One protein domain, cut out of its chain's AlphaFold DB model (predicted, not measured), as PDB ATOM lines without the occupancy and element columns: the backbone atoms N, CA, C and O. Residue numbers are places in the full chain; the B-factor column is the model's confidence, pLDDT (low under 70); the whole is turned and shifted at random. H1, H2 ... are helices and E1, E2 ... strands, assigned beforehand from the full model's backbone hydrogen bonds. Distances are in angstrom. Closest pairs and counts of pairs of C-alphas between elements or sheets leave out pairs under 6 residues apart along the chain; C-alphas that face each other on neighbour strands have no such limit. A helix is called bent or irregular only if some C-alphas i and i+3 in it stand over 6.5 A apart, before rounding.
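Overview. This is residues 29 to 68 of the 68 residues of an uncharacterized protein of Arundo donax (UniProt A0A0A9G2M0). The model is a rod with one helix, H1, along one end and loops of chain about a short strand, E1, at the other. The chain before E1 folds back so that residues 29 to 30 pair with it, and a long loop leads from E1 to H1. The printed part has 40 residues, with E1 then H1 along the chain; the class is mixed, with under half of the residues in named elements. It is only just loose, close to compact, with a radius of gyration of the C-alphas of 11.0 A and spans of 39 by 17 by 14 A.

Arrangement. H1, residues 53 to 66, has 8 of 10 O i to N i+4 pairs within hydrogen-bond range. E1, residues 37 to 40, has 4 pairs of C-alphas within 8 A of H1; the closest C-alphas, of Thr 37 and Glu 53, are 6.8 A apart. E1 pairs with no named strand, but its residues 37 to 38 pair antiparallel with residues 29 to 30.

Along the chain. H1 runs 20.4 A, from C-alpha 53 at (161.952, 151.942, 175.174) to C-alpha 66 at (171.329, 134.815, 169.435). It is irregular, but only just: C-alphas 54 and 57 are 6.55 A apart. E1 runs 9.0 A from C-alpha 37 at (157.069, 148.295, 172.244).

Size, cuts and confidence. The C-alphas farthest apart, of Lys 43 and Ala 68, are 38.7 A apart. The printed part has no cut, and the link from E1 to H1 is long, residues 41 to 52. Residues 54 to 68 have pLDDT under 70.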
ATOM      1  N   VAL A  29     150.874 150.158 171.657       93.06
ATOM      2  CA  VAL A  29     152.028 149.286 171.451       93.06
ATOM      3  C   VAL A  29     152.380 149.302 169.969       93.06
ATOM      4  O   VAL A  29     151.532 149.001 169.131       93.06
ATOM      5  N   ASP A  30     153.618 149.664 169.656       92.56
ATOM      6  CA  ASP A  30     154.196 149.486 168.334       92.56
ATOM      7  C   ASP A  30     154.419 147.997 168.071       92.56
ATOM      8  O   ASP A  30     155.119 147.329 168.830       92.56
ATOM      9  N   MET A  31     153.825 147.489 166.995       93.06
ATOM     10  CA  MET A  31     154.010 146.116 166.517       93.06
ATOM     11  C   MET A  31     154.752 146.061 165.175       93.06
ATOM     12  O   MET A  31     154.839 144.996 164.573       93.06
ATOM     13  N   THR A  32     155.230 147.200 164.665       91.44
ATOM     14  CA  THR A  32     155.918 147.274 163.369       91.44
ATOM     15  C   THR A  32     157.376 146.827 163.458       91.44
ATOM     16  O   THR A  32     157.927 146.329 162.476       91.44
ATOM     17  N   GLY A  33     157.997 146.971 164.632       83.94
ATOM     18  CA  GLY A  33     159.350 146.498 164.905       83.94
ATOM     19  C   GLY A  33     159.422 145.020 165.297       83.94
ATOM     20  O   GLY A  33     158.423 144.321 165.435       83.94
ATOM     21  N   THR A  34     160.644 144.548 165.547       85.50
ATOM     22  CA  THR A  34     160.910 143.172 166.001       85.50
ATOM     23  C   THR A  34     160.335 142.880 167.390       85.50
ATOM     24  O   THR A  34     160.071 141.726 167.718       85.50
ATOM     25  N   TYR A  35     160.143 143.924 168.204       87.06
ATOM     26  CA  TYR A  35     159.628 143.818 169.560       87.06
ATOM     27  C   TYR A  35     158.388 144.679 169.768       87.06
ATOM     28  O   TYR A  35     158.414 145.867 169.429       87.06
ATOM     29  N   PRO A  36     157.338 144.122 170.397       89.44
ATOM     30  CA  PRO A  36     156.161 144.887 170.765       89.44
ATOM     31  C   PRO A  36     156.528 145.936 171.818       89.44
ATOM     32  O   PRO A  36     156.800 145.603 172.975       89.44
ATOM     33  N   THR A  37     156.548 147.203 171.413       91.81
ATOM     34  CA  THR A  37     157.069 148.295 172.244       91.81
ATOM     35  C   THR A  37     155.963 149.220 172.698       91.81
ATOM     36  O   THR A  37     155.202 149.728 171.884       91.81
ATOM     37  N   ILE A  38     155.876 149.493 173.994       92.06
ATOM     38  CA  ILE A  38     154.912 150.453 174.528       92.06
ATOM     39  C   ILE A  38     155.355 151.870 174.155       92.06
ATOM     40  O   ILE A  38     156.310 152.382 174.728       92.06
ATOM     41  N   ILE A  39     154.613 152.517 173.251       92.56
ATOM     42  CA  ILE A  39     154.778 153.944 172.920       92.56
ATOM     43  C   ILE A  39     154.065 154.812 173.963       92.56
ATOM     44  O   ILE A  39     154.487 155.917 174.293       92.56
ATOM     45  N   ARG A  40     152.932 154.327 174.485       91.62
ATOM     46  CA  ARG A  40     152.163 155.040 175.507       91.62
ATOM     47  C   ARG A  40     151.493 154.068 176.454       91.62
ATOM     48  O   ARG A  40     150.692 153.243 176.021       91.62
ATOM     49  N   GLN A  41     151.738 154.242 177.747       90.50
ATOM     50  CA  GLN A  41     151.005 153.533 178.784       90.50
ATOM     51  C   GLN A  41     149.658 154.224 179.038       90.50
ATOM     52  O   GLN A  41     149.606 155.412 179.349       90.50
ATOM     53  N   GLY A  42     148.569 153.478 178.879       91.25
ATOM     54  CA  GLY A  42     147.208 153.930 179.155       91.25
ATOM     55  C   GLY A  42     146.500 152.992 180.129       91.25
ATOM     56  O   GLY A  42     147.136 152.378 180.984       91.25
ATOM     57  N   LYS A  43     145.178 152.846 179.979       89.50
ATOM     58  CA  LYS A  43     144.349 151.979 180.845       89.50
ATOM     59  C   LYS A  43     144.717 150.496 180.814       89.50
ATOM     60  O   LYS A  43     144.438 149.782 181.772       89.50
ATOM     61  N   GLY A  44     145.247 150.010 179.693       88.50
ATOM     62  CA  GLY A  44     145.571 148.595 179.536       88.50
ATOM     63  C   GLY A  44     146.812 148.246 180.357       88.50
ATOM     64  O   GLY A  44     147.807 148.961 180.221       88.50
ATOM     65  N   PRO A  45     146.796 147.184 181.180       90.19
ATOM     66  CA  PRO A  45     147.955 146.809 181.981       90.19
ATOM     67  C   PRO A  45     149.150 146.475 181.083       90.19
ATOM     68  O   PRO A  45     148.982 145.937 179.986       90.19
ATOM     69  N   ARG A  46     150.361 146.772 181.564       88.75
ATOM     70  CA  ARG A  46     151.586 146.269 180.938       88.75
ATOM     71  C   ARG A  46     151.627 144.754 181.114       88.75
ATOM     72  O   ARG A  46     151.489 144.262 182.230       88.75
ATOM     73  N   LEU A  47     151.814 144.040 180.013       88.56
ATOM     74  CA  LEU A  47     151.994 142.591 180.007       88.56
ATOM     75  C   LEU A  47     153.481 142.258 179.847       88.56
ATOM     76  O   LEU A  47     154.228 143.057 179.287       88.56
ATOM     77  N   ASP A  48     153.903 141.078 180.300       87.25
ATOM     78  CA  ASP A  48     155.326 140.686 180.334       87.25
ATOM     79  C   ASP A  48     155.985 140.643 178.949       87.25
ATOM     80  O   ASP A  48     157.191 140.823 178.816       87.25
ATOM     81  N   TRP A  49     155.188 140.440 177.899       85.50
ATOM     82  CA  TRP A  49     155.660 140.462 176.517       85.50
ATOM     83  C   TRP A  49     155.882 141.876 175.974       85.50
ATOM     84  O   TRP A  49     156.495 142.014 174.922       85.50
ATOM     85  N   MET A  50     155.389 142.918 176.649       88.62
ATOM     86  CA  MET A  50     155.510 144.304 176.204       88.62
ATOM     87  C   MET A  50     156.814 144.937 176.699       88.62
ATOM     88  O   MET A  50     157.102 145.010 177.901       88.62
ATOM     89  N   VAL A  51     157.581 145.464 175.751       85.88
ATOM     90  CA  VAL A  51     158.895 146.062 175.983       85.88
ATOM     91  C   VAL A  51     158.750 147.582 176.107       85.88
ATOM     92  O   VAL A  51     157.987 148.208 175.377       85.88
ATOM     93  N   THR A  52     159.441 148.191 177.066       81.31
ATOM     94  CA  THR A  52     159.584 149.655 177.168       81.31
ATOM     95  C   THR A  52     160.781 150.118 176.352       81.31
ATOM     96  O   THR A  52     161.688 149.326 176.125       81.31
ATOM     97  N   GLU A  53     160.823 151.385 175.943       70.81
ATOM     98  CA  GLU A  53     161.952 151.942 175.174       70.81
ATOM     99  C   GLU A  53     163.318 151.664 175.838       70.81
ATOM    100  O   GLU A  53     164.262 151.243 175.170       70.81
ATOM    101  N   ASP A  54     163.394 151.738 177.171       67.94
ATOM    102  CA  ASP A  54     164.602 151.395 177.944       67.94
ATOM    103  C   ASP A  54     165.037 149.926 177.765       67.94
ATOM    104  O   ASP A  54     166.224 149.616 177.670       67.94
ATOM    105  N   ASN A  55     164.070 149.014 177.638       66.25
ATOM    106  CA  ASN A  55     164.298 147.576 177.494       66.25
ATOM    107  C   ASN A  55     164.476 147.156 176.022       66.25
ATOM    108  O   ASN A  55     164.846 146.011 175.750       66.25
ATOM    109  N   GLN A  56     164.207 148.042 175.055       64.12
ATOM    110  CA  GLN A  56     164.374 147.726 173.634       64.12
ATOM    111  C   GLN A  56     165.840 147.483 173.281       64.12
ATOM    112  O   GLN A  56     166.126 146.556 172.529       64.12
ATOM    113  N   HIS A  57     166.765 148.276 173.828       63.84
ATOM    114  CA  HIS A  57     168.198 148.127 173.559       63.84
ATOM    115  C   HIS A  57     168.734 146.780 174.068       63.84
ATOM    116  O   HIS A  57     169.512 146.112 173.381       63.84
ATOM    117  N   GLU A  58     168.267 146.332 175.234       67.69
ATOM    118  CA  GLU A  58     168.602 145.017 175.793       67.69
ATOM    119  C   GLU A  58     167.995 143.879 174.967       67.69
ATOM    120  O   GLU A  58     168.677 142.904 174.643       67.69
ATOM    121  N   ALA A  59     166.730 144.018 174.560       64.19
ATOM    122  CA  ALA A  59     166.060 143.044 173.711       64.19
ATOM    123  C   ALA A  59     166.755 142.934 172.338       64.19
ATOM    124  O   ALA A  59     167.058 141.836 171.866       64.19
ATOM    125  N   GLN A  60     167.088 144.057 171.702       66.31
ATOM    126  CA  GLN A  60     167.822 144.076 170.433       66.31
ATOM    127  C   GLN A  60     169.207 143.429 170.562       66.31
ATOM    128  O   GLN A  60     169.590 142.639 169.698       66.31
ATOM    129  N   SER A  61     169.909 143.668 171.672       67.12
ATOM    130  CA  SER A  61     171.212 143.053 171.954       67.12
ATOM    131  C   SER A  61     171.118 141.534 172.152       67.12
ATOM    132  O   SER A  61     171.941 140.790 171.621       67.12
ATOM    133  N   MET A  62     170.085 141.045 172.853       67.19
ATOM    134  CA  MET A  62     169.847 139.606 173.035       67.19
ATOM    135  C   MET A  62     169.544 138.875 171.721       67.19
ATOM    136  O   MET A  62     169.973 137.734 171.550       67.19
ATOM    137  N   LEU A  63     168.829 139.510 170.785       64.75
ATOM    138  CA  LEU A  63     168.600 138.932 169.454       64.75
ATOM    139  C   LEU A  63     169.864 138.936 168.600       64.75
ATOM    140  O   LEU A  63     170.149 137.927 167.962       64.75
ATOM    141  N   ALA A  64     170.626 140.031 168.612       66.75
ATOM    142  CA  ALA A  64     171.885 140.120 167.879       66.75
ATOM    143  C   ALA A  64     172.887 139.055 168.352       66.75
ATOM    144  O   ALA A  64     173.540 138.421 167.529       66.75
ATOM    145  N   PHE A  65     172.948 138.796 169.663       66.00
ATOM    146  CA  PHE A  65     173.764 137.722 170.230       66.00
ATOM    147  C   PHE A  65     173.246 136.321 169.876       66.00
ATOM    148  O   PHE A  65     174.039 135.428 169.616       66.00
ATOM    149  N   LYS A  66     171.923 136.106 169.838       64.75
ATOM    150  CA  LYS A  66     171.329 134.815 169.435       64.75
ATOM    151  C   LYS A  66     171.475 134.495 167.945       64.75
ATOM    152  O   LYS A  66     171.275 133.343 167.570       64.75
ATOM    153  N   ALA A  67     171.726 135.500 167.112       61.19
ATOM    154  CA  ALA A  67     171.837 135.358 165.664       61.19
ATOM    155  C   ALA A  67     173.287 135.175 165.164       61.19
ATOM    156  O   ALA A  67     173.468 134.970 163.963       61.19
ATOM    157  N   ALA A  68     174.287 135.260 166.051       53.31
ATOM    158  CA  ALA A  68     175.713 135.060 165.768       53.31
ATOM    159  C   ALA A  68     176.184 133.665 166.206       53.31
ATOM    160  O   ALA A  68     177.074 133.116 165.519       53.31
TER     161      ALA A  68